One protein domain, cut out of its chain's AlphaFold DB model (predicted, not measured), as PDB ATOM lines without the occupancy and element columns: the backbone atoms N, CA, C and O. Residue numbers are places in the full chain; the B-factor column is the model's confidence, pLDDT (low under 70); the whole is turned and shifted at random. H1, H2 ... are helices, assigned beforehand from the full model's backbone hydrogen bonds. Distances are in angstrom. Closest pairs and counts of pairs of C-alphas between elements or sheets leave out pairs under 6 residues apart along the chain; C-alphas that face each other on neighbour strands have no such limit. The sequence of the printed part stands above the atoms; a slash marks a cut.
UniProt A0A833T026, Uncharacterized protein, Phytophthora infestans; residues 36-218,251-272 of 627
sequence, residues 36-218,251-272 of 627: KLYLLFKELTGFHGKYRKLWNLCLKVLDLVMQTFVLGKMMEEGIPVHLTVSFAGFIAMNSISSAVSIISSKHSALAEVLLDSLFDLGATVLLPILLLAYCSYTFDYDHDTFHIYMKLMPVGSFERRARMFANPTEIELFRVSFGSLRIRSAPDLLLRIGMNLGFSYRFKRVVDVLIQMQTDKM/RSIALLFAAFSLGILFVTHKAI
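Overview. This is residues 36 to 218 and 251 to 272 of the 627 residues of an uncharacterized protein of Phytophthora infestans (UniProt A0A833T026). Five long helices, H2, H3, H4, H7 and H8, form an up-and-down bundle, each running against the one before it; H8 packs on H3 along one side, while H7 slants over H4 on another and sticks out with residues 213 to 218. H6 packs on H4 at one end, beyond which H5 and the loop of residues 153 to 167 reach away; H1 meets H2 at the opposite end. The printed part has 205 residues with eight named helices, H1 to H8 in chain order, and no named strand: all helix. It is loose, with a radius of gyration of the C-alphas of 22.6 A, and elongated, spanning 74 by 45 by 30 A.

Arrangement. H7, residues 186 to 218, touches residues 110 to 124 alone of H4, residues 109 to 138, at a steep tilt of 44 degrees; their closest C-alphas, Asp 120 and Phe 199, are 5.2 A apart. The hub, H2, residues 52 to 77, touches five helices, among them H7, with closest C-alphas Met 66 and Leu 191 at 6.4 A. H3, residues 81 to 103, forms hairpins with H2 (closest C-alphas Met 74 and Thr 84, 6.5 A) and H4 (Asn 94 and Phe 119, 6.4 A). H8, residues 252 to 272, touches H3 at a shallow tilt of 8 degrees, opposite ways, closest at C-alphas Ala 92 and Ser 261, 4.3 A. H6, residues 168 to 180, touches H4, closest at C-alphas Cys 135 and Phe 174, 5.5 A. H1, residues 36 to 45, touches H2, closest at C-alphas Leu 44 and Arg 52, 5.1 A. H5, residues 143 to 152, touches no helix. Every O i to N i+4 pair is within hydrogen-bond range in H1, H2, H3, H5, H6 and H7, against 23 of 26 in H4 and 16 of 17 in H8.

Along the chain. H1 begins at C-alpha 36 (-52.844, 1.578, -37.003) and H8 ends at C-alpha 272 (-47.067, 29.190, 4.734). H7 measures 47.6 A, H4 41.9 A with a kink of 36 degrees near residue 127, and H2 37.5 A.

Size, cuts and confidence. The C-alphas farthest apart, Lys 36 and Leu 152, are 76.0 A apart. Residues 219 to 250 are not printed, a gap of 37.3 A between C-alphas 218 and 251. The link from H5 to H6 is long. Residues 46 to 48 and 105 to 107 have pLDDT under 70.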
ATOM      1  N   LYS A  36     -51.695   0.908 -37.637       77.69
ATOM      2  CA  LYS A  36     -52.844   1.578 -37.003       77.69
ATOM      3  C   LYS A  36     -52.412   2.422 -35.803       77.69
ATOM      4  O   LYS A  36     -52.860   3.558 -35.681       77.69
ATOM      5  N   LEU A  37     -51.534   1.894 -34.950       78.75
ATOM      6  CA  LEU A  37     -50.964   2.614 -33.810       78.75
ATOM      7  C   LEU A  37     -50.133   3.815 -34.268       78.75
ATOM      8  O   LEU A  37     -50.264   4.886 -33.691       78.75
ATOM      9  N   TYR A  38     -49.344   3.673 -35.333       77.19
ATOM     10  CA  TYR A  38     -48.572   4.764 -35.926       77.19
ATOM     11  C   TYR A  38     -49.469   5.874 -36.485       77.19
ATOM     12  O   TYR A  38     -49.234   7.047 -36.199       77.19
ATOM     13  N   LEU A  39     -50.521   5.532 -37.237       75.31
ATOM     14  CA  LEU A  39     -51.486   6.514 -37.744       75.31
ATOM     15  C   LEU A  39     -52.194   7.243 -36.601       75.31
ATOM     16  O   LEU A  39     -52.292   8.468 -36.627       75.31
ATOM     17  N   LEU A  40     -52.614   6.507 -35.572       75.75
ATOM     18  CA  LEU A  40     -53.253   7.080 -34.392       75.75
ATOM     19  C   LEU A  40     -52.280   7.991 -33.630       75.75
ATOM     20  O   LEU A  40     -52.636   9.109 -33.270       75.75
ATOM     21  N   PHE A  41     -51.022   7.577 -33.477       75.56
ATOM     22  CA  PHE A  41     -49.954   8.388 -32.893       75.56
ATOM     23  C   PHE A  41     -49.676   9.655 -33.713       75.56
ATOM     24  O   PHE A  41     -49.500  10.731 -33.143       75.56
ATOM     25  N   LYS A  42     -49.696   9.571 -35.046       75.88
ATOM     26  CA  LYS A  42     -49.516  10.711 -35.955       75.88
ATOM     27  C   LYS A  42     -50.696  11.683 -35.908       75.88
ATOM     28  O   LYS A  42     -50.482  12.894 -35.920       75.88
ATOM     29  N   GLU A  43     -51.929  11.189 -35.797       76.81
ATOM     30  CA  GLU A  43     -53.123  12.023 -35.587       76.81
ATOM     31  C   GLU A  43     -53.148  12.703 -34.209       76.81
ATOM     32  O   GLU A  43     -53.725  13.786 -34.066       76.81
ATOM     33  N   LEU A  44     -52.529  12.074 -33.208       72.25
ATOM     34  CA  LEU A  44     -52.433  12.574 -31.838       72.25
ATOM     35  C   LEU A  44     -51.321  13.625 -31.684       72.25
ATOM     36  O   LEU A  44     -51.538  14.681 -31.096       72.25
ATOM     37  N   THR A  45     -50.135  13.351 -32.230       71.06
ATOM     38  CA  THR A  45     -48.909  14.140 -31.997       71.06
ATOM     39  C   THR A  45     -48.573  15.119 -33.125       71.06
ATOM     40  O   THR A  45     -47.889  16.122 -32.891       71.06
ATOM     41  N   GLY A  46     -49.064  14.859 -34.341       68.69
ATOM     42  CA  GLY A  46     -48.759  15.643 -35.532       68.69
ATOM     43  C   GLY A  46     -49.253  17.088 -35.448       68.69
ATOM     44  O   GLY A  46     -50.287  17.391 -34.851       68.69
ATOM     45  N   PHE A  47     -48.531  18.006 -36.095       65.19
ATOM     46  CA  PHE A  47     -48.858  19.438 -36.076       65.19
ATOM     47  C   PHE A  47     -50.239  19.751 -36.683       65.19
ATOM     48  O   PHE A  47     -50.962  20.609 -36.173       65.19
ATOM     49  N   HIS A  48     -50.630  18.998 -37.712       68.00
ATOM     50  CA  HIS A  48     -51.955  19.031 -38.341       68.00
ATOM     51  C   HIS A  48     -52.865  17.886 -37.857       68.00
ATOM     52  O   HIS A  48     -53.892  17.603 -38.467       68.00
ATOM     53  N   GLY A  49     -52.480  17.197 -36.778       72.44
ATOM     54  CA  GLY A  49     -53.220  16.066 -36.235       72.44
ATOM     55  C   GLY A  49     -54.593  16.475 -35.699       72.44
ATOM     56  O   GLY A  49     -54.742  17.511 -35.045       72.44
ATOM     57  N   LYS A  50     -55.602  15.633 -35.943       78.12
ATOM     58  CA  LYS A  50     -56.996  15.859 -35.530       78.12
ATOM     59  C   LYS A  50     -57.147  16.045 -34.015       78.12
ATOM     60  O   LYS A  50     -57.976  16.846 -33.580       78.12
ATOM     61  N   TYR A  51     -56.339  15.334 -33.223       78.88
ATOM     62  CA  TYR A  51     -56.401  15.308 -31.754       78.88
ATOM     63  C   TYR A  51     -55.253  16.058 -31.070       78.88
ATOM     64  O   TYR A  51     -55.087  15.967 -29.855       78.88
ATOM     65  N   ARG A  52     -54.493  16.862 -31.817       81.94
ATOM     66  CA  ARG A  52     -53.345  17.610 -31.295       81.94
ATOM     67  C   ARG A  52     -53.661  18.441 -30.048       81.94
ATOM     68  O   ARG A  52     -52.877  18.447 -29.103       81.94
ATOM     69  N   LYS A  53     -54.777  19.181 -30.045       82.38
ATOM     70  CA  LYS A  53     -55.132  20.055 -28.912       82.38
ATOM     71  C   LYS A  53     -55.409  19.256 -27.638       82.38
ATOM     72  O   LYS A  53     -55.034  19.691 -26.556       82.38
ATOM     73  N   LEU A  54     -55.993  18.065 -27.778       84.56
ATOM     74  CA  LEU A  54     -56.189  17.129 -26.672       84.56
ATOM     75  C   LEU A  54     -54.847  16.579 -26.164       84.56
ATOM     76  O   LEU A  54     -54.635  16.505 -24.962       84.56
ATOM     77  N   TRP A  55     -53.920  16.248 -27.063       84.25
ATOM     78  CA  TRP A  55     -52.578  15.803 -26.675       84.25
ATOM     79  C   TRP A  55     -51.788  16.881 -25.926       84.25
ATOM     80  O   TRP A  55     -51.216  16.608 -24.874       84.25
ATOM     81  N   ASN A  56     -51.806  18.121 -26.431       84.19
ATOM     82  CA  ASN A  56     -51.200  19.269 -25.754       84.19
ATOM     83  C   ASN A  56     -51.800  19.467 -24.355       84.19
ATOM     84  O   ASN A  56     -51.056  19.655 -23.398       84.19
ATOM     85  N   LEU A  57     -53.126  19.352 -24.227       87.56
ATOM     86  CA  LEU A  57     -53.815  19.406 -22.940       87.56
ATOM     87  C   LEU A  57     -53.312  18.319 -21.974       87.56
ATOM     88  O   LEU A  57     -52.980  18.632 -20.835       87.56
ATOM     89  N   CYS A  58     -53.207  17.063 -22.420       89.00
ATOM     90  CA  CYS A  58     -52.696  15.965 -21.590       89.00
ATOM     91  C   CYS A  58     -51.254  16.214 -21.127       89.00
ATOM     92  O   CYS A  58     -50.945  16.049 -19.947       89.00
ATOM     93  N   LEU A  59     -50.380  16.657 -22.035       87.75
ATOM     94  CA  LEU A  59     -49.004  17.021 -21.691       87.75
ATOM     95  C   LEU A  59     -48.946  18.186 -20.705       87.75
ATOM     96  O   LEU A  59     -48.027  18.240 -19.892       87.75
ATOM     97  N   LYS A  60     -49.905  19.114 -20.772       90.56
ATOM     98  CA  LYS A  60     -50.008  20.228 -19.834       90.56
ATOM     99  C   LYS A  60     -50.410  19.779 -18.441       90.56
ATOM    100  O   LYS A  60     -49.814  20.220 -17.467       90.56
ATOM    101  N   VAL A  61     -51.392  18.887 -18.348       92.50
ATOM    102  CA  VAL A  61     -51.802  18.300 -17.069       92.50
ATOM    103  C   VAL A  61     -50.622  17.577 -16.422       92.50
ATOM    104  O   VAL A  61     -50.354  17.795 -15.248       92.50
ATOM    105  N   LEU A  62     -49.876  16.777 -17.191       92.06
ATOM    106  CA  LEU A  62     -48.703  16.056 -16.685       92.06
ATOM    107  C   LEU A  62     -47.613  17.023 -16.186       92.06
ATOM    108  O   LEU A  62     -47.087  16.835 -15.092       92.06
ATOM    109  N   ASP A  63     -47.333  18.091 -16.937       92.19
ATOM    110  CA  ASP A  63     -46.407  19.158 -16.530       92.19
ATOM    111  C   ASP A  63     -46.841  19.847 -15.225       92.19
ATOM    112  O   ASP A  63     -46.075  19.877 -14.264       92.19
ATOM    113  N   LEU A  64     -48.091  20.311 -15.129       95.19
ATOM    114  CA  LEU A  64     -48.604  20.947 -13.910       95.19
ATOM    115  C   LEU A  64     -48.585  20.001 -12.705       95.19
ATOM    116  O   LEU A  64     -48.293  20.439 -11.593       95.19
ATOM    117  N   VAL A  65     -48.854  18.708 -12.906       95.44
ATOM    118  CA  VAL A  65     -48.742  17.691 -11.852       95.44
ATOM    119  C   VAL A  65     -47.297  17.583 -11.367       95.44
ATOM    120  O   VAL A  65     -47.059  17.675 -10.164       95.44
ATOM    121  N   MET A  66     -46.322  17.463 -12.274       94.69
ATOM    122  CA  MET A  66     -44.901  17.425 -11.903       94.69
ATOM    123  C   MET A  66     -44.470  18.705 -11.177       94.69
ATOM    124  O   MET A  66     -43.859  18.630 -10.113       94.69
ATOM    125  N   GLN A  67     -44.843  19.881 -11.682       95.50
ATOM    126  CA  GLN A  67     -44.535  21.157 -11.029       95.50
ATOM    127  C   GLN A  67     -45.182  21.263  -9.638       95.50
ATOM    128  O   GLN A  67     -44.556  21.761  -8.704       95.50
ATOM    129  N   THR A  68     -46.396  20.735  -9.461       96.00
ATOM    130  CA  THR A  68     -47.070  20.673  -8.152       96.00
ATOM    131  C   THR A  68     -46.324  19.763  -7.180       96.00
ATOM    132  O   THR A  68     -46.177  20.120  -6.013       96.00
ATOM    133  N   PHE A  69     -45.794  18.625  -7.642       95.00
ATOM    134  CA  PHE A  69     -44.929  17.773  -6.819       95.00
ATOM    135  C   PHE A  69     -43.639  18.491  -6.408       95.00
ATOM    136  O   PHE A  69     -43.253  18.406  -5.243       95.00
ATOM    137  N   VAL A  70     -43.004  19.240  -7.320       94.69
ATOM    138  CA  VAL A  70     -41.831  20.071  -6.987       94.69
ATOM    139  C   VAL A  70     -42.193  21.106  -5.919       94.69
ATOM    140  O   VAL A  70     -41.491  21.205  -4.917       94.69
ATOM    141  N   LEU A  71     -43.304  21.831  -6.079       96.25
ATOM    142  CA  LEU A  71     -43.751  22.824  -5.099       96.25
ATOM    143  C   LEU A  71     -44.069  22.181  -3.742       96.25
ATOM    144  O   LEU A  71     -43.657  22.699  -2.708       96.25
ATOM    145  N   GLY A  72     -44.755  21.036  -3.736       94.81
ATOM    146  CA  GLY A  72     -45.028  20.258  -2.527       94.81
ATOM    147  C   GLY A  72     -43.748  19.876  -1.788       94.81
ATOM    148  O   GLY A  72     -43.657  20.058  -0.576       94.81
ATOM    149  N   LYS A  73     -42.728  19.432  -2.527       93.31
ATOM    150  CA  LYS A  73     -41.409  19.133  -1.968       93.31
ATOM    151  C   LYS A  73     -40.723  20.381  -1.407       93.31
ATOM    152  O   LYS A  73     -40.230  20.330  -0.289       93.31
ATOM    153  N   MET A  74     -40.740  21.504  -2.132       94.62
ATOM    154  CA  MET A  74     -40.180  22.772  -1.642       94.62
ATOM    155  C   MET A  74     -40.839  23.219  -0.329       94.62
ATOM    156  O   MET A  74     -40.154  23.702   0.571       94.62
ATOM    157  N   MET A  75     -42.157  23.031  -0.211       95.69
ATOM    158  CA  MET A  75     -42.894  23.346   1.011       95.69
ATOM    159  C   MET A  75     -42.521  22.426   2.174       95.69
ATOM    160  O   MET A  75     -42.315  22.904   3.286       95.69
ATOM    161  N   GLU A  76     -42.401  21.123   1.926       93.75
ATOM    162  CA  GLU A  76     -42.072  20.135   2.958       93.75
ATOM    163  C   GLU A  76     -40.602  20.211   3.409       93.75
ATOM    164  O   GLU A  76     -40.297  19.955   4.571       93.75
ATOM    165  N   GLU A  77     -39.683  20.596   2.520       92.25
ATOM    166  CA  GLU A  77     -38.270  20.821   2.857       92.25
ATOM    167  C   GLU A  77     -38.039  22.151   3.593       92.25
ATOM    168  O   GLU A  77     -37.018  22.294   4.263       92.25
ATOM    169  N   GLY A  78     -38.978  23.102   3.518       94.25
ATOM    170  CA  GLY A  78     -38.851  24.416   4.158       94.25
ATOM    171  C   GLY A  78     -37.997  25.404   3.359       94.25
ATOM    172  O   GLY A  78     -37.256  26.200   3.932       94.25
ATOM    173  N   ILE A  79     -38.078  25.361   2.025       95.00
ATOM    174  CA  ILE A  79     -37.365  26.301   1.144       95.00
ATOM    175  C   ILE A  79     -37.822  27.746   1.434       95.00
ATOM    176  O   ILE A  79     -39.011  27.965   1.701       95.00
ATOM    177  N   PRO A  80     -36.930  28.755   1.371       94.00
ATOM    178  CA  PRO A  80     -37.264  30.147   1.667       94.00
ATOM    179  C   PRO A  80     -38.566  30.629   1.020       94.00
ATOM    180  O   PRO A  80     -38.826  30.401  -0.166       94.00
ATOM    181  N   VAL A  81     -39.381  31.332   1.811       94.38
ATOM    182  CA  VAL A  81     -40.753  31.740   1.460       94.38
ATOM    183  C   VAL A  81     -40.825  32.447   0.108       94.38
ATOM    184  O   VAL A  81     -41.694  32.131  -0.701       94.38
ATOM    185  N   HIS A  82     -39.894  33.364  -0.170       93.50
ATOM    186  CA  HIS A  82     -39.876  34.129  -1.418       93.50
ATOM    187  C   HIS A  82     -39.745  33.235  -2.656       93.50
ATOM    188  O   HIS A  82     -40.449  33.455  -3.641       93.50
ATOM    189  N   LEU A  83     -38.902  32.199  -2.605       94.56
ATOM    190  CA  LEU A  83     -38.714  31.263  -3.715       94.56
ATOM    191  C   LEU A  83     -39.940  30.366  -3.894       94.56
ATOM    192  O   LEU A  83     -40.415  30.185  -5.012       94.56
ATOM    193  N   THR A  84     -40.491  29.866  -2.789       95.81
ATOM    194  CA  THR A  84     -41.677  28.998  -2.789       95.81
ATOM    195  C   THR A  84     -42.911  29.728  -3.332       95.81
ATOM    196  O   THR A  84     -43.597  29.214  -4.214       95.81
ATOM    197  N   VAL A  85     -43.168  30.961  -2.879       96.44
ATOM    198  CA  VAL A  85     -44.276  31.794  -3.380       96.44
ATOM    199  C   VAL A  85     -44.063  32.180  -4.845       96.44
ATOM    200  O   VAL A  85     -45.007  32.116  -5.631       96.44
ATOM    201  N   SER A  86     -42.832  32.525  -5.238       95.75
ATOM    202  CA  SER A  86     -42.510  32.836  -6.639       95.75
ATOM    203  C   SER A  86     -42.753  31.634  -7.551       95.75
ATOM    204  O   SER A  86     -43.321  31.789  -8.631       95.75
ATOM    205  N   PHE A  87     -42.394  30.427  -7.108       97.06
ATOM    206  CA  PHE A  87     -42.635  29.206  -7.872       97.06
ATOM    207  C   PHE A  87     -44.125  28.834  -7.933       97.06
ATOM    208  O   PHE A  87     -44.619  28.451  -8.992       97.06
ATOM    209  N   ALA A  88     -44.891  29.041  -6.858       97.88
ATOM    210  CA  ALA A  88     -46.348  28.900  -6.905       97.88
ATOM    211  C   ALA A  88     -46.996  29.903  -7.881       97.88
ATOM    212  O   ALA A  88     -47.864  29.528  -8.668       97.88
ATOM    213  N   GLY A  89     -46.527  31.157  -7.889       97.75
ATOM    214  CA  GLY A  89     -46.913  32.173  -8.873       97.75
ATOM    215  C   GLY A  89     -46.572  31.766 -10.305       97.75
ATOM    216  O   GLY A  89     -47.389  31.922 -11.212       97.75
ATOM    217  N   PHE A  90     -45.400  31.170 -10.508       97.44
ATOM    218  CA  PHE A  90     -44.984  30.619 -11.792       97.44
ATOM    219  C   PHE A  90     -45.930  29.514 -12.290       97.44
ATOM    220  O   PHE A  90     -46.393  29.578 -13.429       97.44
ATOM    221  N   ILE A  91     -46.296  28.554 -11.433       97.62
ATOM    222  CA  ILE A  91     -47.270  27.493 -11.754       97.62
ATOM    223  C   ILE A  91     -48.651  28.091 -12.062       97.62
ATOM    224  O   ILE A  91     -49.325  27.679 -13.009       97.62
ATOM    225  N   ALA A  92     -49.069  29.095 -11.292       97.75
ATOM    226  CA  ALA A  92     -50.333  29.791 -11.490       97.75
ATOM    227  C   ALA A  92     -50.397  30.489 -12.861       97.75
ATOM    228  O   ALA A  92     -51.399  30.349 -13.571       97.75
ATOM    229  N   MET A  93     -49.321  31.177 -13.265       96.50
ATOM    230  CA  MET A  93     -49.181  31.779 -14.598       96.50
ATOM    231  C   MET A  93     -49.160  30.720 -15.703       96.50
ATOM    232  O   MET A  93     -49.812  30.900 -16.733       96.50
ATOM    233  N   ASN A  94     -48.471  29.601 -15.471       95.12
ATOM    234  CA  ASN A  94     -48.417  28.474 -16.397       95.12
ATOM    235  C   ASN A  94     -49.822  27.907 -16.680       95.12
ATOM    236  O   ASN A  94     -50.213  27.697 -17.829       95.12
ATOM    237  N   SER A  95     -50.626  27.741 -15.628       95.50
ATOM    238  CA  SER A  95     -52.014  27.284 -15.737       95.50
ATOM    239  C   SER A  95     -52.932  28.310 -16.421       95.50
ATOM    240  O   SER A  95     -53.717  27.956 -17.304       95.50
ATOM    241  N   ILE A  96     -52.821  29.598 -16.068       94.50
ATOM    242  CA  ILE A  96     -53.617  30.676 -16.687       94.50
ATOM    243  C   ILE A  96     -53.313  30.791 -18.180       94.50
ATOM    244  O   ILE A  96     -54.238  30.928 -18.979       94.50
ATOM    245  N   SER A  97     -52.041  30.687 -18.565       91.94
ATOM    246  CA  SER A  97     -51.615  30.660 -19.966       91.94
ATOM    247  C   SER A  97     -52.383  29.599 -20.768       91.94
ATOM    248  O   SER A  97     -52.924  29.881 -21.841       91.94
ATOM    249  N   SER A  98     -52.550  28.399 -20.204       88.88
ATOM    250  CA  SER A  98     -53.345  27.333 -20.822       88.88
ATOM    251  C   SER A  98     -54.839  27.657 -20.884       88.88
ATOM    252  O   SER A  98     -55.470  27.410 -21.911       88.88
ATOM    253  N   ALA A  99     -55.414  28.259 -19.837       90.69
ATOM    254  CA  ALA A  99     -56.808  28.708 -19.860       90.69
ATOM    255  C   ALA A  99     -57.052  29.742 -20.977       90.69
ATOM    256  O   ALA A  99     -58.010  29.618 -21.745       90.69
ATOM    257  N   VAL A 100     -56.146  30.716 -21.122       88.38
ATOM    258  CA  VAL A 100     -56.189  31.729 -22.185       88.38
ATOM    259  C   VAL A 100     -56.062  31.079 -23.561       88.38
ATOM    260  O   VAL A 100     -56.844  31.412 -24.448       88.38
ATOM    261  N   SER A 101     -55.158  30.112 -23.736       85.06
ATOM    262  CA  SER A 101     -54.998  29.376 -24.998       85.06
ATOM    263  C   SER A 101     -56.242  28.564 -25.386       85.06
ATOM    264  O   SER A 101     -56.530  28.417 -26.572       85.06
ATOM    265  N   ILE A 102     -57.000  28.039 -24.416       85.88
ATOM    266  CA  ILE A 102     -58.250  27.303 -24.680       85.88
ATOM    267  C   ILE A 102     -59.377  28.263 -25.098       85.88
ATOM    268  O   ILE A 102     -60.189  27.928 -25.966       85.88
ATOM    269  N   ILE A 103     -59.442  29.454 -24.494       84.62
ATOM    270  CA  ILE A 103     -60.485  30.458 -24.766       84.62
ATOM    271  C   ILE A 103     -60.199  31.214 -26.071       84.62
ATOM    272  O   ILE A 103     -61.101  31.427 -26.886       84.62
ATOM    273  N   SER A 104     -58.944  31.615 -26.274       77.56
ATOM    274  CA  SER A 104     -58.487  32.386 -27.423       77.56
ATOM    275  C   SER A 104     -58.218  31.461 -28.607       77.56
ATOM    276  O   SER A 104     -57.156  30.863 -28.737       77.56
ATOM    277  N   SER A 105     -59.156  31.387 -29.550       63.88
ATOM    278  CA  SER A 105     -58.967  30.638 -30.803       63.88
ATOM    279  C   SER A 105     -57.959  31.282 -31.769       63.88
ATOM    280  O   SER A 105     -57.829  30.817 -32.899       63.88
ATOM    281  N   LYS A 106     -57.296  32.376 -31.368       63.97
ATOM    282  CA  LYS A 106     -56.431  33.196 -32.229       63.97
ATOM    283  C   LYS A 106     -54.954  32.807 -32.179       63.97
ATOM    284  O   LYS A 106     -54.177  33.334 -32.970       63.97
ATOM    285  N   HIS A 107     -54.532  31.960 -31.243       65.00
ATOM    286  CA  HIS A 107     -53.116  31.624 -31.123       65.00
ATOM    287  C   HIS A 107     -52.683  30.661 -32.225       65.00
ATOM    288  O   HIS A 107     -53.331  29.649 -32.495       65.00
ATOM    289  N   SER A 108     -51.571  31.003 -32.878       73.25
ATOM    290  CA  SER A 108     -50.910  30.076 -33.781       73.25
ATOM    291  C   SER A 108     -50.438  28.873 -32.978       73.25
ATOM    292  O   SER A 108     -49.889  28.995 -31.885       73.25
ATOM    293  N   ALA A 109     -50.583  27.709 -33.584       71.38
ATOM    294  CA  ALA A 109     -50.036  26.457 -33.116       71.38
ATOM    295  C   ALA A 109     -48.545  26.526 -32.703       71.38
ATOM    296  O   ALA A 109     -48.124  25.760 -31.839       71.38
ATOM    297  N   LEU A 110     -47.737  27.392 -33.323       76.25
ATOM    298  CA  LEU A 110     -46.345  27.618 -32.919       76.25
ATOM    299  C   LEU A 110     -46.256  28.405 -31.602       76.25
ATOM    300  O   LEU A 110     -45.465  28.049 -30.736       76.25
ATOM    301  N   ALA A 111     -47.087  29.435 -31.437       79.94
ATOM    302  CA  ALA A 111     -47.098  30.268 -30.237       79.94
ATOM    303  C   ALA A 111     -47.497  29.462 -28.989       79.94
ATOM    304  O   ALA A 111     -46.858  29.612 -27.954       79.94
ATOM    305  N   GLU A 112     -48.482  28.562 -29.106       80.44
ATOM    306  CA  GLU A 112     -48.887  27.670 -28.005       80.44
ATOM    307  C   GLU A 112     -47.719  26.782 -27.541       80.44
ATOM    308  O   GLU A 112     -47.383  26.746 -26.361       80.44
ATOM    309  N   VAL A 113     -47.052  26.101 -28.482       81.56
ATOM    310  CA  VAL A 113     -45.959  25.166 -28.160       81.56
ATOM    311  C   VAL A 113     -44.722  25.905 -27.648       81.56
ATOM    312  O   VAL A 113     -44.041  25.401 -26.754       81.56
ATOM    313  N   LEU A 114     -44.429  27.095 -28.181       85.69
ATOM    314  CA  LEU A 114     -43.331  27.937 -27.706       85.69
ATOM    315  C   LEU A 114     -43.568  28.396 -26.264       85.69
ATOM    316  O   LEU A 114     -42.680  28.249 -25.430       85.69
ATOM    317  N   LEU A 115     -44.764  28.907 -25.965       87.06
ATOM    318  CA  LEU A 115     -45.125  29.374 -24.630       87.06
ATOM    319  C   LEU A 115     -45.051  28.236 -23.604       87.06
ATOM    320  O   LEU A 115     -44.445  28.394 -22.548       87.06
ATOM    321  N   ASP A 116     -45.570  27.060 -23.955       86.19
ATOM    322  CA  ASP A 116     -45.453  25.851 -23.140       86.19
ATOM    323  C   ASP A 116     -43.995  25.410 -22.928       86.19
ATOM    324  O   ASP A 116     -43.647  24.946 -21.845       86.19
ATOM    325  N   SER A 117     -43.135  25.568 -23.938       89.19
ATOM    326  CA  SER A 117     -41.707  25.238 -23.831       89.19
ATOM    327  C   SER A 117     -40.952  26.213 -22.919       89.19
ATOM    328  O   SER A 117     -40.012  25.806 -22.242       89.19
ATOM    329  N   LEU A 118     -41.359  27.488 -22.871       92.50
ATOM    330  CA  LEU A 118     -40.770  28.490 -21.975       92.50
ATOM    331  C   LEU A 118     -41.073  28.188 -20.503       92.50
ATOM    332  O   LEU A 118     -40.189  28.331 -19.659       92.50
ATOM    333  N   PHE A 119     -42.290  27.731 -20.187       94.25
ATOM    334  CA  PHE A 119     -42.618  27.290 -18.829       94.25
ATOM    335  C   PHE A 119     -41.858  26.010 -18.446       94.25
ATOM    336  O   PHE A 119     -41.313  25.927 -17.346       94.25
ATOM    337  N   ASP A 120     -41.721  25.046 -19.356       92.06
ATOM    338  CA  ASP A 120     -40.922  23.844 -19.079       92.06
ATOM    339  C   ASP A 120     -39.441  24.196 -18.837       92.06
ATOM    340  O   ASP A 120     -38.824  23.679 -17.902       92.06
ATOM    341  N   LEU A 121     -38.881  25.121 -19.628       93.50
ATOM    342  CA  LEU A 121     -37.529  25.660 -19.436       93.50
ATOM    343  C   LEU A 121     -37.394  26.356 -18.076       93.50
ATOM    344  O   LEU A 121     -36.417  26.138 -17.358       93.50
ATOM    345  N   GLY A 122     -38.381  27.175 -17.706       93.44
ATOM    346  CA  GLY A 122     -38.409  27.887 -16.433       93.44
ATOM    347  C   GLY A 122     -38.373  26.937 -15.233       93.44
ATOM    348  O   GLY A 122     -37.538  27.090 -14.343       93.44
ATOM    349  N   ALA A 123     -39.225  25.910 -15.231       92.19
ATOM    350  CA  ALA A 123     -39.282  24.941 -14.138       92.19
ATOM    351  C   ALA A 123     -38.050  24.021 -14.087       92.19
ATOM    352  O   ALA A 123     -37.573  23.686 -13.006       92.19
ATOM    353  N   THR A 124     -37.539  23.600 -15.247       91.62
ATOM    354  CA  THR A 124     -36.492  22.567 -15.328       91.62
ATOM    355  C   THR A 124     -35.083  23.141 -15.207       91.62
ATOM    356  O   THR A 124     -34.210  22.499 -14.627       91.62
ATOM    357  N   VAL A 125     -34.848  24.340 -15.749       91.62
ATOM    358  CA  VAL A 125     -33.512  24.949 -15.853       91.62
ATOM    359  C   VAL A 125     -33.404  26.204 -14.994       91.62
ATOM    360  O   VAL A 125     -32.469  26.321 -14.203       91.62
ATOM    361  N   LEU A 126     -34.360  27.132 -15.104       93.25
ATOM    362  CA  LEU A 126     -34.248  28.424 -14.423       93.25
ATOM    363  C   LEU A 126     -34.420  28.304 -12.903       93.25
ATOM    364  O   LEU A 126     -33.660  28.926 -12.169       93.25
ATOM    365  N   LEU A 127     -35.360  27.486 -12.416       92.06
ATOM    366  CA  LEU A 127     -35.559  27.278 -10.976       92.06
ATOM    367  C   LEU A 127     -34.278  26.768 -10.274       92.06
ATOM    368  O   LEU A 127     -33.880  27.388  -9.285       92.06
ATOM    369  N   PRO A 128     -33.585  25.713 -10.757       92.50
ATOM    370  CA  PRO A 128     -32.293  25.317 -10.198       92.50
ATOM    371  C   PRO A 128     -31.236  26.424 -10.204       92.50
ATOM    372  O   PRO A 128     -30.526  26.583  -9.215       92.50
ATOM    373  N   ILE A 129     -31.148  27.210 -11.283       94.25
ATOM    374  CA  ILE A 129     -30.206  28.336 -11.376       94.25
ATOM    375  C   ILE A 129     -30.534  29.404 -10.325       94.25
ATOM    376  O   ILE A 129     -29.631  29.889  -9.650       94.25
ATOM    377  N   LEU A 130     -31.814  29.738 -10.142       93.56
ATOM    378  CA  LEU A 130     -32.257  30.699  -9.128       93.56
ATOM    379  C   LEU A 130     -31.967  30.207  -7.708       93.56
ATOM    380  O   LEU A 130     -31.522  30.991  -6.875       93.56
ATOM    381  N   LEU A 131     -32.166  28.914  -7.434       92.81
ATOM    382  CA  LEU A 131     -31.803  28.308  -6.150       92.81
ATOM    383  C   LEU A 131     -30.288  28.375  -5.904       92.81
ATOM    384  O   LEU A 131     -29.874  28.704  -4.795       92.81
ATOM    385  N   LEU A 132     -29.459  28.120  -6.922       93.19
ATOM    386  CA  LEU A 132     -28.001  28.256  -6.818       93.19
ATOM    387  C   LEU A 132     -27.576  29.711  -6.592       93.19
ATOM    388  O   LEU A 132     -26.737  29.969  -5.731       93.19
ATOM    389  N   ALA A 133     -28.181  30.656  -7.312       93.19
ATOM    390  CA  ALA A 133     -27.928  32.082  -7.132       93.19
ATOM    391  C   ALA A 133     -28.315  32.545  -5.718       93.19
ATOM    392  O   ALA A 133     -27.539  33.233  -5.063       93.19
ATOM    393  N   TYR A 134     -29.470  32.099  -5.211       91.69
ATOM    394  CA  TYR A 134     -29.892  32.352  -3.833       91.69
ATOM    395  C   TYR A 134     -28.885  31.798  -2.819       91.69
ATOM    396  O   TYR A 134     -28.488  32.515  -1.901       91.69
ATOM    397  N   CYS A 135     -28.441  30.549  -2.999       90.62
ATOM    398  CA  CYS A 135     -27.428  29.936  -2.138       90.62
ATOM    399  C   CYS A 135     -26.130  30.750  -2.137       90.62
ATOM    400  O   CYS A 135     -25.574  30.990  -1.076       90.62
ATOM    401  N   SER A 136     -25.682  31.203  -3.310       90.31
ATOM    402  CA  SER A 136     -24.453  31.987  -3.451       90.31
ATOM    403  C   SER A 136     -24.551  33.394  -2.863       90.31
ATOM    404  O   SER A 136     -23.523  33.941  -2.493       90.31
ATOM    405  N   TYR A 137     -25.743  33.994  -2.826       89.50
ATOM    406  CA  TYR A 137     -25.940  35.345  -2.288       89.50
ATOM    407  C   TYR A 137     -26.193  35.352  -0.775       89.50
ATOM    408  O   TYR A 137     -25.879  36.323  -0.102       89.50
ATOM    409  N   THR A 138     -26.790  34.280  -0.247       86.06
ATOM    410  CA  THR A 138     -27.203  34.199   1.165       86.06
ATOM    411  C   THR A 138     -26.130  33.592   2.064       86.06
ATOM    412  O   THR A 138     -26.141  33.839   3.262       86.06
ATOM    413  N   PHE A 139     -25.252  32.750   1.517       88.00
ATOM    414  CA  PHE A 139     -24.203  32.092   2.287       88.00
ATOM    415  C   PHE A 139     -22.938  32.947   2.289       88.00
ATOM    416  O   PHE A 139     -22.231  32.983   1.279       88.00
ATOM    417  N   ASP A 140     -22.652  33.597   3.418       85.06
ATOM    418  CA  ASP A 140     -21.389  34.298   3.617       85.06
ATOM    419  C   ASP A 140     -20.363  33.394   4.317       85.06
ATOM    420  O   ASP A 140     -20.662  32.639   5.251       85.06
ATOM    421  N   TYR A 141     -19.131  33.440   3.825       86.88
ATOM    422  CA  TYR A 141     -18.025  32.661   4.359       86.88
ATOM    423  C   TYR A 141     -16.739  33.462   4.215       86.88
ATOM    424  O   TYR A 141     -16.267  33.704   3.100       86.88
ATOM    425  N   ASP A 142     -16.146  33.826   5.348       87.31
ATOM    426  CA  ASP A 142     -14.886  34.559   5.382       87.31
ATOM    427  C   ASP A 142     -13.712  33.625   5.031       87.31
ATOM    428  O   ASP A 142     -13.104  32.961   5.881       87.31
ATOM    429  N   HIS A 143     -13.443  33.530   3.726       89.88
ATOM    430  CA  HIS A 143     -12.391  32.686   3.167       89.88
ATOM    431  C   HIS A 143     -11.003  33.156   3.607       89.88
ATOM    432  O   HIS A 143     -10.156  32.314   3.911       89.88
ATOM    433  N   ASP A 144     -10.775  34.467   3.679       91.38
ATOM    434  CA  ASP A 144      -9.466  35.041   3.988       91.38
ATOM    435  C   ASP A 144      -9.092  34.793   5.450       91.38
ATOM    436  O   ASP A 144      -8.003  34.279   5.740       91.38
ATOM    437  N   THR A 145     -10.032  35.027   6.373       91.38
ATOM    438  CA  THR A 145      -9.860  34.655   7.779       91.38
ATOM    439  C   THR A 145      -9.609  33.154   7.911       91.38
ATOM    440  O   THR A 145      -8.651  32.743   8.571       91.38
ATOM    441  N   PHE A 146     -10.404  32.310   7.244       92.44
ATOM    442  CA  PHE A 146     -10.208  30.858   7.290       92.44
ATOM    443  C   PHE A 146      -8.831  30.420   6.758       92.44
ATOM    444  O   PHE A 146      -8.193  29.535   7.337       92.44
ATOM    445  N   HIS A 147      -8.341  31.045   5.685       93.06
ATOM    446  CA  HIS A 147      -7.024  30.760   5.119       93.06
ATOM    447  C   HIS A 147      -5.889  31.065   6.101       93.06
ATOM    448  O   HIS A 147      -4.946  30.272   6.196       93.06
ATOM    449  N   ILE A 148      -5.994  32.148   6.879       93.69
ATOM    450  CA  ILE A 148      -5.031  32.467   7.944       93.69
ATOM    451  C   ILE A 148      -5.009  31.357   9.002       93.69
ATOM    452  O   ILE A 148      -3.934  30.853   9.341       93.69
ATOM    453  N   TYR A 149      -6.180  30.912   9.467       92.81
ATOM    454  CA  TYR A 149      -6.279  29.806  10.425       92.81
ATOM    455  C   TYR A 149      -5.672  28.510   9.875       92.81
ATOM    456  O   TYR A 149      -4.943  27.820  10.581       92.81
ATOM    457  N   MET A 150      -5.915  28.185   8.605       91.25
ATOM    458  CA  MET A 150      -5.332  27.004   7.960       91.25
ATOM    459  C   MET A 150      -3.807  27.076   7.808       91.25
ATOM    460  O   MET A 150      -3.158  26.025   7.814       91.25
ATOM    461  N   LYS A 151      -3.254  28.285   7.654       91.94
ATOM    462  CA  LYS A 151      -1.815  28.542   7.513       91.94
ATOM    463  C   LYS A 151      -1.078  28.458   8.848       91.94
ATOM    464  O   LYS A 151       0.032  27.935   8.876       91.94
ATOM    465  N   LEU A 152      -1.664  29.004   9.912       91.25
ATOM    466  CA  LEU A 152      -0.977  29.191  11.192       91.25
ATOM    467  C   LEU A 152      -1.338  28.145  12.243       91.25
ATOM    468  O   LEU A 152      -0.453  27.718  12.974       91.25
ATOM    469  N   MET A 153      -2.596  27.706  12.317       88.31
ATOM    470  CA  MET A 153      -2.984  26.752  13.352       88.31
ATOM    471  C   MET A 153      -2.483  25.335  13.029       88.31
ATOM    472  O   MET A 153      -2.511  24.899  11.866       88.31
ATOM    473  N   PRO A 154      -2.109  24.551  14.050       82.06
ATOM    474  CA  PRO A 154      -1.632  23.185  13.874       82.06
ATOM    475  C   PRO A 154      -2.731  22.257  13.351       82.06
ATOM    476  O   PRO A 154      -3.930  22.468  13.570       82.06
ATOM    477  N   VAL A 155      -2.335  21.216  12.618       81.06
ATOM    478  CA  VAL A 155      -3.272  20.232  12.057       81.06
ATOM    479  C   VAL A 155      -3.956  19.462  13.193       81.06
ATOM    480  O   VAL A 155      -3.303  19.037  14.136       81.06
ATOM    481  N   GLY A 156      -5.278  19.286  13.112       73.56
ATOM    482  CA  GLY A 156      -6.085  18.674  14.180       73.56
ATOM    483  C   GLY A 156      -6.625  19.665  15.220       73.56
ATOM    484  O   GLY A 156      -7.494  19.303  16.014       73.56
ATOM    485  N   SER A 157      -6.194  20.933  15.185       80.31
ATOM    486  CA  SER A 157      -6.809  21.989  15.999       80.31
ATOM    487  C   SER A 157      -8.289  22.188  15.648       80.31
ATOM    488  O   SER A 157      -8.738  22.014  14.510       80.31
ATOM    489  N   PHE A 158      -9.074  22.566  16.655       82.69
ATOM    490  CA  PHE A 158     -10.513  22.782  16.513       82.69
ATOM    491  C   PHE A 158     -10.813  23.984  15.604       82.69
ATOM    492  O   PHE A 158     -11.809  24.000  14.881       82.69
ATOM    493  N   GLU A 159      -9.919  24.967  15.632       85.50
ATOM    494  CA  GLU A 159      -9.968  26.244  14.936       85.50
ATOM    495  C   GLU A 159      -9.805  26.096  13.418       85.50
ATOM    496  O   GLU A 159     -10.310  26.921  12.666       85.50
ATOM    497  N   ARG A 160      -9.196  25.007  12.928       86.81
ATOM    498  CA  ARG A 160      -9.063  24.727  11.482       86.81
ATOM    499  C   ARG A 160     -10.337  24.225  10.814       86.81
ATOM    500  O   ARG A 160     -10.324  23.821   9.650       86.81
ATOM    501  N   ARG A 161     -11.454  24.194  11.532       85.44
ATOM    502  CA  ARG A 161     -12.706  23.681  10.982       85.44
ATOM    503  C   ARG A 161     -13.479  24.780  10.294       85.44
ATOM    504  O   ARG A 161     -13.973  25.689  10.943       85.44
ATOM    505  N   ALA A 162     -13.696  24.606   8.994       84.25
ATOM    506  CA  ALA A 162     -14.433  25.551   8.162       84.25
ATOM    507  C   ALA A 162     -15.778  25.996   8.771       84.25
ATOM    508  O   ALA A 162     -16.120  27.171   8.789       84.25
ATOM    509  N   ARG A 163     -16.524  25.071   9.387       82.69
ATOM    510  CA  ARG A 163     -17.837  25.366   9.995       82.69
ATOM    511  C   ARG A 163     -17.805  26.375  11.148       82.69
ATOM    512  O   ARG A 163     -18.861  26.864  11.541       82.69
ATOM    513  N   MET A 164     -16.626  26.681  11.682       80.31
ATOM    514  CA  MET A 164     -16.424  27.728  12.683       80.31
ATOM    515  C   MET A 164     -16.645  29.137  12.126       80.31
ATOM    516  O   MET A 164     -17.001  30.027  12.894       80.31
ATOM    517  N   PHE A 165     -16.471  29.315  10.815       84.19
ATOM    518  CA  PHE A 165     -16.382  30.623  10.161       84.19
ATOM    519  C   PHE A 165     -17.668  31.066   9.461       84.19
ATOM    520  O   PHE A 165     -17.811  32.242   9.173       84.19
ATOM    521  N   ALA A 166     -18.630  30.164   9.242       87.19
ATOM    522  CA  ALA A 166     -19.938  30.518   8.677       87.19
ATOM    523  C   ALA A 166     -21.039  30.499   9.733       87.19
ATOM    524  O   ALA A 166     -21.007  29.680  10.654       87.19
ATOM    525  N   ASN A 167     -22.033  31.370   9.590       88.75
ATOM    526  CA  ASN A 167     -23.217  31.424  10.443       88.75
ATOM    527  C   ASN A 167     -23.988  30.085  10.385       88.75
ATOM    528  O   ASN A 167     -24.278  29.594   9.292       88.75
ATOM    529  N   PRO A 168     -24.324  29.450  11.527       88.88
ATOM    530  CA  PRO A 168     -24.961  28.132  11.505       88.88
ATOM    531  C   PRO A 168     -26.365  28.166  10.876       88.88
ATOM    532  O   PRO A 168     -26.760  27.206  10.220       88.88
ATOM    533  N   THR A 169     -27.081  29.284  11.002       89.94
ATOM    534  CA  THR A 169     -28.383  29.521  10.361       89.94
ATOM    535  C   THR A 169     -28.248  29.530   8.836       89.94
ATOM    536  O   THR A 169     -29.004  28.855   8.139       89.94
ATOM    537  N   GLU A 170     -27.250  30.243   8.307       90.81
ATOM    538  CA  GLU A 170     -26.984  30.317   6.863       90.81
ATOM    539  C   GLU A 170     -26.508  28.977   6.300       90.81
ATOM    540  O   GLU A 170     -26.947  28.581   5.220       90.81
ATOM    541  N   ILE A 171     -25.678  28.235   7.048       89.88
ATOM    542  CA  ILE A 171     -25.276  26.868   6.681       89.88
ATOM    543  C   ILE A 171     -26.513  25.989   6.487       89.88
ATOM    544  O   ILE A 171     -26.597  25.270   5.492       89.88
ATOM    545  N   GLU A 172     -27.478  26.022   7.406       90.44
ATOM    546  CA  GLU A 172     -28.668  25.174   7.298       90.44
ATOM    547  C   GLU A 172     -29.597  25.615   6.158       90.44
ATOM    548  O   GLU A 172     -30.043  24.767   5.381       90.44
ATOM    549  N   LEU A 173     -29.798  26.922   5.953       90.06
ATOM    550  CA  LEU A 173     -30.540  27.438   4.791       90.06
ATOM    551  C   LEU A 173     -29.889  27.023   3.463       90.06
ATOM    552  O   LEU A 173     -30.589  26.601   2.532       90.06
ATOM    553  N   PHE A 174     -28.557  27.087   3.385       91.19
ATOM    554  CA  PHE A 174     -27.783  26.601   2.247       91.19
ATOM    555  C   PHE A 174     -27.967  25.092   2.063       91.19
ATOM    556  O   PHE A 174     -28.279  24.639   0.963       91.19
ATOM    557  N   ARG A 175     -27.828  24.286   3.122       89.75
ATOM    558  CA  ARG A 175     -27.923  22.817   3.041       89.75
ATOM    559  C   ARG A 175     -29.296  22.330   2.612       89.75
ATOM    560  O   ARG A 175     -29.367  21.358   1.858       89.75
ATOM    561  N   VAL A 176     -30.361  22.981   3.069       89.94
ATOM    562  CA  VAL A 176     -31.735  22.664   2.662       89.94
ATOM    563  C   VAL A 176     -31.946  23.055   1.200       89.94
ATOM    564  O   VAL A 176     -32.305  22.204   0.385       89.94
ATOM    565  N   SER A 177     -31.611  24.294   0.830       90.69
ATOM    566  CA  SER A 177     -31.822  24.814  -0.530       90.69
ATOM    567  C   SER A 177     -30.978  24.078  -1.570       90.69
ATOM    568  O   SER A 177     -31.508  23.556  -2.550       90.69
ATOM    569  N   PHE A 178     -29.675  23.937  -1.335       90.25
ATOM    570  CA  PHE A 178     -28.773  23.167  -2.190       90.25
ATOM    571  C   PHE A 178     -29.101  21.668  -2.159       90.25
ATOM    572  O   PHE A 178     -29.006  20.963  -3.164       90.25
ATOM    573  N   GLY A 179     -29.537  21.164  -1.005       87.50
ATOM    574  CA  GLY A 179     -29.997  19.793  -0.827       87.50
ATOM    575  C   GLY A 179     -31.191  19.433  -1.704       87.50
ATOM    576  O   GLY A 179     -31.196  18.337  -2.269       87.50
ATOM    577  N   SER A 180     -32.137  20.361  -1.873       88.25
ATOM    578  CA  SER A 180     -33.307  20.201  -2.749       88.25
ATOM    579  C   SER A 180     -32.922  19.976  -4.213       88.25
ATOM    580  O   SER A 180     -33.636  19.293  -4.947       88.25
ATOM    581  N   LEU A 181     -31.753  20.483  -4.638       88.06
ATOM    582  CA  LEU A 181     -31.193  20.323  -5.983       88.06
ATOM    583  C   LEU A 181     -30.537  18.960  -6.207       88.06
ATOM    584  O   LEU A 181     -30.228  18.624  -7.350       88.06
ATOM    585  N   ARG A 182     -30.367  18.146  -5.167       88.94
ATOM    586  CA  ARG A 182     -29.821  16.795  -5.292       88.94
ATOM    587  C   ARG A 182     -30.936  15.780  -5.525       88.94
ATOM    588  O   ARG A 182     -32.061  15.927  -5.053       88.94
ATOM    589  N   ILE A 183     -30.601  14.716  -6.245       88.31
ATOM    590  CA  ILE A 183     -31.455  13.537  -6.377       88.31
ATOM    591  C   ILE A 183     -31.167  12.654  -5.171       88.31
ATOM    592  O   ILE A 183     -30.071  12.105  -5.060       88.31
ATOM    593  N   ARG A 184     -32.119  12.577  -4.239       82.62
ATOM    594  CA  ARG A 184     -31.973  11.793  -3.002       82.62
ATOM    595  C   ARG A 184     -32.814  10.522  -3.010       82.62
ATOM    596  O   ARG A 184     -32.593   9.642  -2.190       82.62
ATOM    597  N   SER A 185     -33.777  10.428  -3.923       86.44
ATOM    598  CA  SER A 185     -34.753   9.347  -3.960       86.44
ATOM    599  C   SER A 185     -35.146   8.987  -5.398       86.44
ATOM    600  O   SER A 185     -34.990   9.786  -6.325       86.44
ATOM    601  N   ALA A 186     -35.680   7.781  -5.593       89.88
ATOM    602  CA  ALA A 186     -36.247   7.354  -6.871       89.88
ATOM    603  C   ALA A 186     -37.341   8.304  -7.417       89.88
ATOM    604  O   ALA A 186     -37.278   8.630  -8.603       89.88
ATOM    605  N   PRO A 187     -38.308   8.810  -6.616       89.06
ATOM    606  CA  PRO A 187     -39.275   9.783  -7.122       89.06
ATOM    607  C   PRO A 187     -38.622  11.102  -7.549       89.06
ATOM    608  O   PRO A 187     -39.035  11.656  -8.562       89.06
ATOM    609  N   ASP A 188     -37.564  11.571  -6.874       87.50
ATOM    610  CA  ASP A 188     -36.822  12.761  -7.327       87.50
ATOM    611  C   ASP A 188     -36.190  12.551  -8.701       87.50
ATOM    612  O   ASP A 188     -36.202  13.450  -9.545       87.50
ATOM    613  N   LEU A 189     -35.618  11.363  -8.918       92.06
ATOM    614  CA  LEU A 189     -35.013  10.992 -10.190       92.06
ATOM    615  C   LEU A 189     -36.069  10.980 -11.300       92.06
ATOM    616  O   LEU A 189     -35.876  11.616 -12.336       92.06
ATOM    617  N   LEU A 190     -37.197  10.306 -11.062       92.31
ATOM    618  CA  LEU A 190     -38.305  10.225 -12.013       92.31
ATOM    619  C   LEU A 190     -38.887  11.603 -12.327       92.31
ATOM    620  O   LEU A 190     -39.125  11.905 -13.493       92.31
ATOM    621  N   LEU A 191     -39.066  12.451 -11.311       91.44
ATOM    622  CA  LEU A 191     -39.596  13.801 -11.470       91.44
ATOM    623  C   LEU A 191     -38.680  14.655 -12.353       91.44
ATOM    624  O   LEU A 191     -39.136  15.262 -13.318       91.44
ATOM    625  N   ARG A 192     -37.369  14.647 -12.087       90.50
ATOM    626  CA  ARG A 192     -36.400  15.422 -12.877       90.50
ATOM    627  C   ARG A 192     -36.245  14.903 -14.293       90.50
ATOM    628  O   ARG A 192     -36.203  15.708 -15.220       90.50
ATOM    629  N   ILE A 193     -36.148  13.587 -14.474       92.44
ATOM    630  CA  ILE A 193     -36.082  12.987 -15.810       92.44
ATOM    631  C   ILE A 193     -37.370  13.307 -16.573       92.44
ATOM    632  O   ILE A 193     -37.297  13.744 -17.717       92.44
ATOM    633  N   GLY A 194     -38.534  13.166 -15.935       91.88
ATOM    634  CA  GLY A 194     -39.836  13.482 -16.520       91.88
ATOM    635  C   GLY A 194     -39.932  14.929 -16.999       91.88
ATOM    636  O   GLY A 194     -40.298  15.165 -18.150       91.88
ATOM    637  N   MET A 195     -39.522  15.890 -16.167       91.12
ATOM    638  CA  MET A 195     -39.491  17.311 -16.534       91.12
ATOM    639  C   MET A 195     -38.524  17.592 -17.696       91.12
ATOM    640  O   MET A 195     -38.903  18.245 -18.667       91.12
ATOM    641  N   ASN A 196     -37.307  17.031 -17.663       91.88
ATOM    642  CA  ASN A 196     -36.321  17.196 -18.740       91.88
ATOM    643  C   ASN A 196     -36.769  16.558 -20.065       91.88
ATOM    644  O   ASN A 196     -36.575  17.146 -21.133       91.88
ATOM    645  N   LEU A 197     -37.383  15.374 -20.018       91.94
ATOM    646  CA  LEU A 197     -37.944  14.710 -21.196       91.94
ATOM    647  C   LEU A 197     -39.144  15.483 -21.751       91.94
ATOM    648  O   LEU A 197     -39.255  15.628 -22.968       91.94
ATOM    649  N   GLY A 198     -40.005  16.012 -20.876       89.19
ATOM    650  CA  GLY A 198     -41.121  16.881 -21.246       89.19
ATOM    651  C   GLY A 198     -40.646  18.127 -21.992       89.19
ATOM    652  O   GLY A 198     -41.078  18.361 -23.126       89.19
ATOM    653  N   PHE A 199     -39.675  18.842 -21.416       91.06
ATOM    654  CA  PHE A 199     -39.021  19.987 -22.048       91.06
ATOM    655  C   PHE A 199     -38.408  19.618 -23.407       91.06
ATOM    656  O   PHE A 199     -38.714  20.248 -24.419       91.06
ATOM    657  N   SER A 200     -37.598  18.556 -23.460       90.25
ATOM    658  CA  SER A 200     -36.917  18.112 -24.687       90.25
ATOM    659  C   SER A 200     -37.910  17.766 -25.799       90.25
ATOM    660  O   SER A 200     -37.715  18.123 -26.962       90.25
ATOM    661  N   TYR A 201     -39.007  17.097 -25.440       89.25
ATOM    662  CA  TYR A 201     -40.076  16.757 -26.369       89.25
ATOM    663  C   TYR A 201     -40.773  18.007 -26.925       89.25
ATOM    664  O   TYR A 201     -40.956  18.110 -28.141       89.25
ATOM    665  N   ARG A 202     -41.156  18.969 -26.071       86.94
ATOM    666  CA  ARG A 202     -41.815  20.204 -26.536       86.94
ATOM    667  C   ARG A 202     -40.866  21.074 -27.359       86.94
ATOM    668  O   ARG A 202     -41.266  21.550 -28.419       86.94
ATOM    669  N   PHE A 203     -39.604  21.183 -26.952       86.44
ATOM    670  CA  PHE A 203     -38.589  21.932 -27.688       86.44
ATOM    671  C   PHE A 203     -38.328  21.341 -29.079       86.44
ATOM    672  O   PHE A 203     -38.323  22.076 -30.066       86.44
ATOM    673  N   LYS A 204     -38.224  20.009 -29.196       87.75
ATOM    674  CA  LYS A 204     -38.144  19.334 -30.502       87.75
ATOM    675  C   LYS A 204     -39.305  19.738 -31.412       87.75
ATOM    676  O   LYS A 204     -39.088  20.040 -32.580       87.75
ATOM    677  N   ARG A 205     -40.530  19.805 -30.882       82.75
ATOM    678  CA  ARG A 205     -41.699  20.222 -31.671       82.75
ATOM    679  C   ARG A 205     -41.607  21.668 -32.143       82.75
ATOM    680  O   ARG A 205     -42.086  21.951 -33.234       82.75
ATOM    681  N   VAL A 206     -41.007  22.576 -31.371       84.31
ATOM    682  CA  VAL A 206     -40.735  23.945 -31.844       84.31
ATOM    683  C   VAL A 206     -39.795  23.905 -33.050       84.31
ATOM    684  O   VAL A 206     -40.089  24.518 -34.075       84.31
ATOM    685  N   VAL A 207     -38.707  23.136 -32.957       84.50
ATOM    686  CA  VAL A 207     -37.723  22.980 -34.040       84.50
ATOM    687  C   VAL A 207     -38.357  22.371 -35.291       84.50
ATOM    688  O   VAL A 207     -38.205  22.931 -36.376       84.50
ATOM    689  N   ASP A 208     -39.127  21.289 -35.148       81.88
ATOM    690  CA  ASP A 208     -39.820  20.630 -36.264       81.88
ATOM    691  C   ASP A 208     -40.727  21.619 -37.023       81.88
ATOM    692  O   ASP A 208     -40.799  21.598 -38.254       81.88
ATOM    693  N   VAL A 209     -41.381  22.537 -36.303       76.25
ATOM    694  CA  VAL A 209     -42.247  23.563 -36.902       76.25
ATOM    695  C   VAL A 209     -41.444  24.650 -37.602       76.25
ATOM    696  O   VAL A 209     -41.815  25.061 -38.699       76.25
ATOM    697  N   LEU A 210     -40.342  25.109 -37.007       80.06
ATOM    698  CA  LEU A 210     -39.459  26.088 -37.645       80.06
ATOM    699  C   LEU A 210     -38.879  25.544 -38.957       80.06
ATOM    700  O   LEU A 210     -38.880  26.254 -39.964       80.06
ATOM    701  N   ILE A 211     -38.468  24.271 -38.967       81.00
ATOM    702  CA  ILE A 211     -37.999  23.571 -40.171       81.00
ATOM    703  C   ILE A 211     -39.116  23.498 -41.216       81.00
ATOM    704  O   ILE A 211     -38.884  23.795 -42.391       81.00
ATOM    705  N   GLN A 212     -40.337  23.136 -40.811       76.31
ATOM    706  CA  GLN A 212     -41.472  23.069 -41.728       76.31
ATOM    707  C   GLN A 212     -41.778  24.441 -42.346       76.31
ATOM    708  O   GLN A 212     -41.868  24.548 -43.564       76.31
ATOM    709  N   MET A 213     -41.832  25.504 -41.539       75.75
ATOM    710  CA  MET A 213     -42.066  26.868 -42.027       75.75
ATOM    711  C   MET A 213     -40.978  27.347 -42.997       75.75
ATOM    712  O   MET A 213     -41.283  28.037 -43.968       75.75
ATOM    713  N   GLN A 214     -39.711  27.006 -42.748       80.81
ATOM    714  CA  GLN A 214     -38.624  27.306 -43.682       80.81
ATOM    715  C   GLN A 214     -38.765  26.518 -44.985       80.81
ATOM    716  O   GLN A 214     -38.587  27.079 -46.063       80.81
ATOM    717  N   THR A 215     -39.125  25.239 -44.896       78.19
ATOM    718  CA  THR A 215     -39.306  24.375 -46.068       78.19
ATOM    719  C   THR A 215     -40.470  24.853 -46.933       78.19
ATOM    720  O   THR A 215     -40.326  24.931 -48.150       78.19
ATOM    721  N   ASP A 216     -41.590  25.235 -46.318       76.06
ATOM    722  CA  ASP A 216     -42.762  25.760 -47.021       76.06
ATOM    723  C   ASP A 216     -42.424  27.081 -47.732       76.06
ATOM    724  O   ASP A 216     -42.747  27.244 -48.906       76.06
ATOM    725  N   LYS A 217     -41.662  27.979 -47.084       79.06
ATOM    726  CA  LYS A 217     -41.143  29.202 -47.726       79.06
ATOM    727  C   LYS A 217     -40.235  28.906 -48.924       79.06
ATOM    728  O   LYS A 217     -40.355  29.569 -49.950       79.06
ATOM    729  N   MET A 218     -39.349  27.914 -48.814       73.38
ATOM    730  CA  MET A 218     -38.472  27.504 -49.918       73.38
ATOM    731  C   MET A 218     -39.266  26.898 -51.084       73.38
ATOM    732  O   MET A 218     -38.939  27.139 -52.246       73.38
ATOM    733  N   ARG A 251     -64.647  24.520 -23.867       84.81
ATOM    734  CA  ARG A 251     -64.347  25.764 -23.129       84.81
ATOM    735  C   ARG A 251     -64.517  25.625 -21.613       84.81
ATOM    736  O   ARG A 251     -63.849  26.333 -20.870       84.81
ATOM    737  N   SER A 252     -65.350  24.690 -21.153       86.38
ATOM    738  CA  SER A 252     -65.512  24.372 -19.730       86.38
ATOM    739  C   SER A 252     -64.208  23.921 -19.068       86.38
ATOM    740  O   SER A 252     -64.007  24.184 -17.888       86.38
ATOM    741  N   ILE A 253     -63.284  23.315 -19.822       89.75
ATOM    742  CA  ILE A 253     -61.983  22.885 -19.294       89.75
ATOM    743  C   ILE A 253     -61.113  24.089 -18.908       89.75
ATOM    744  O   ILE A 253     -60.352  23.993 -17.952       89.75
ATOM    745  N   ALA A 254     -61.266  25.249 -19.557       89.62
ATOM    746  CA  ALA A 254     -60.523  26.456 -19.182       89.62
ATOM    747  C   ALA A 254     -60.824  26.907 -17.739       89.62
ATOM    748  O   ALA A 254     -59.930  27.404 -17.053       89.62
ATOM    749  N   LEU A 255     -62.051  26.676 -17.252       92.81
ATOM    750  CA  LEU A 255     -62.429  26.972 -15.867       92.81
ATOM    751  C   LEU A 255     -61.640  26.122 -14.868       92.81
ATOM    752  O   LEU A 255     -61.295  26.623 -13.804       92.81
ATOM    753  N   LEU A 256     -61.303  24.874 -15.212       94.56
ATOM    754  CA  LEU A 256     -60.502  24.004 -14.346       94.56
ATOM    755  C   LEU A 256     -59.076  24.539 -14.175       94.56
ATOM    756  O   LEU A 256     -58.565  24.555 -13.062       94.56
ATOM    757  N   PHE A 257     -58.455  25.037 -15.248       94.88
ATOM    758  CA  PHE A 257     -57.120  25.646 -15.190       94.88
ATOM    759  C   PHE A 257     -57.119  26.965 -14.406       94.88
ATOM    760  O   PHE A 257     -56.212  27.220 -13.608       94.88
ATOM    761  N   ALA A 258     -58.150  27.795 -14.587       94.62
ATOM    762  CA  ALA A 258     -58.314  29.016 -13.801       94.62
ATOM    763  C   ALA A 258     -58.534  28.706 -12.308       94.62
ATOM    764  O   ALA A 258     -57.874  29.293 -11.451       94.62
ATOM    765  N   ALA A 259     -59.395  27.733 -11.994       96.38
ATOM    766  CA  ALA A 259     -59.642  27.284 -10.627       96.38
ATOM    767  C   ALA A 259     -58.386  26.677  -9.984       96.38
ATOM    768  O   ALA A 259     -58.071  26.998  -8.842       96.38
ATOM    769  N   PHE A 260     -57.626  25.866 -10.725       97.38
ATOM    770  CA  PHE A 260     -56.347  25.316 -10.274       97.38
ATOM    771  C   PHE A 260     -55.328  26.418  -9.951       97.38
ATOM    772  O   PHE A 260     -54.656  26.346  -8.926       97.38
ATOM    773  N   SER A 261     -55.249  27.465 -10.780       97.00
ATOM    774  CA  SER A 261     -54.344  28.602 -10.564       97.00
ATOM    775  C   SER A 261     -54.654  29.363  -9.268       97.00
ATOM    776  O   SER A 261     -53.761  29.654  -8.475       97.00
ATOM    777  N   LEU A 262     -55.936  29.615  -8.991       97.62
ATOM    778  CA  LEU A 262     -56.355  30.210  -7.718       97.62
ATOM    779  C   LEU A 262     -56.123  29.251  -6.543       97.62
ATOM    780  O   LEU A 262     -55.654  29.667  -5.485       97.62
ATOM    781  N   GLY A 263     -56.411  27.964  -6.742       97.38
ATOM    782  CA  GLY A 263     -56.230  26.918  -5.743       97.38
ATOM    783  C   GLY A 263     -54.777  26.771  -5.297       97.38
ATOM    784  O   GLY A 263     -54.520  26.758  -4.097       97.38
ATOM    785  N   ILE A 264     -53.817  26.723  -6.228       97.50
ATOM    786  CA  ILE A 264     -52.401  26.531  -5.884       97.50
ATOM    787  C   ILE A 264     -51.846  27.718  -5.089       97.50
ATOM    788  O   ILE A 264     -51.140  27.518  -4.099       97.50
ATOM    789  N   LEU A 265     -52.229  28.948  -5.451       97.75
ATOM    790  CA  LEU A 265     -51.856  30.152  -4.707       97.75
ATOM    791  C   LEU A 265     -52.480  30.163  -3.313       97.75
ATOM    792  O   LEU A 265     -51.787  30.430  -2.331       97.75
ATOM    793  N   PHE A 266     -53.769  29.834  -3.216       97.38
ATOM    794  CA  PHE A 266     -54.483  29.788  -1.946       97.38
ATOM    795  C   PHE A 266     -53.889  28.744  -0.997       97.38
ATOM    796  O   PHE A 266     -53.571  29.077   0.142       97.38
ATOM    797  N   VAL A 267     -53.691  27.509  -1.468       96.50
ATOM    798  CA  VAL A 267     -53.114  26.412  -0.676       96.50
ATOM    799  C   VAL A 267     -51.711  26.773  -0.201       96.50
ATOM    800  O   VAL A 267     -51.426  26.649   0.987       96.50
ATOM    801  N   THR A 268     -50.858  27.285  -1.094       97.50
ATOM    802  CA  THR A 268     -49.482  27.677  -0.746       97.50
ATOM    803  C   THR A 268     -49.476  28.788   0.298       97.50
ATOM    804  O   THR A 268     -48.798  28.690   1.319       97.50
ATOM    805  N   HIS A 269     -50.275  29.835   0.088       96.69
ATOM    806  CA  HIS A 269     -50.368  30.949   1.024       96.69
ATOM    807  C   HIS A 269     -50.910  30.502   2.387       96.69
ATOM    808  O   HIS A 269     -50.371  30.889   3.426       96.69
ATOM    809  N   LYS A 270     -51.944  29.651   2.409       96.44
ATOM    810  CA  LYS A 270     -52.505  29.108   3.650       96.44
ATOM    811  C   LYS A 270     -51.533  28.189   4.381       96.44
ATOM    812  O   LYS A 270     -51.422  28.322   5.596       96.44
ATOM    813  N   ALA A 271     -50.802  27.326   3.680       96.50
ATOM    814  CA  ALA A 271     -49.774  26.481   4.282       96.50
ATOM    815  C   ALA A 271     -48.671  27.322   4.946       96.50
ATOM    816  O   ALA A 271     -48.357  27.116   6.115       96.50
ATOM    817  N   ILE A 272     -48.142  28.322   4.233       96.75
ATOM    818  CA  ILE A 272     -47.067  29.190   4.734       96.75
ATOM    819  C   ILE A 272     -47.538  30.009   5.938       96.75
ATOM    820  O   ILE A 272     -46.902  29.975   6.988       96.75
TER     821      ILE A 272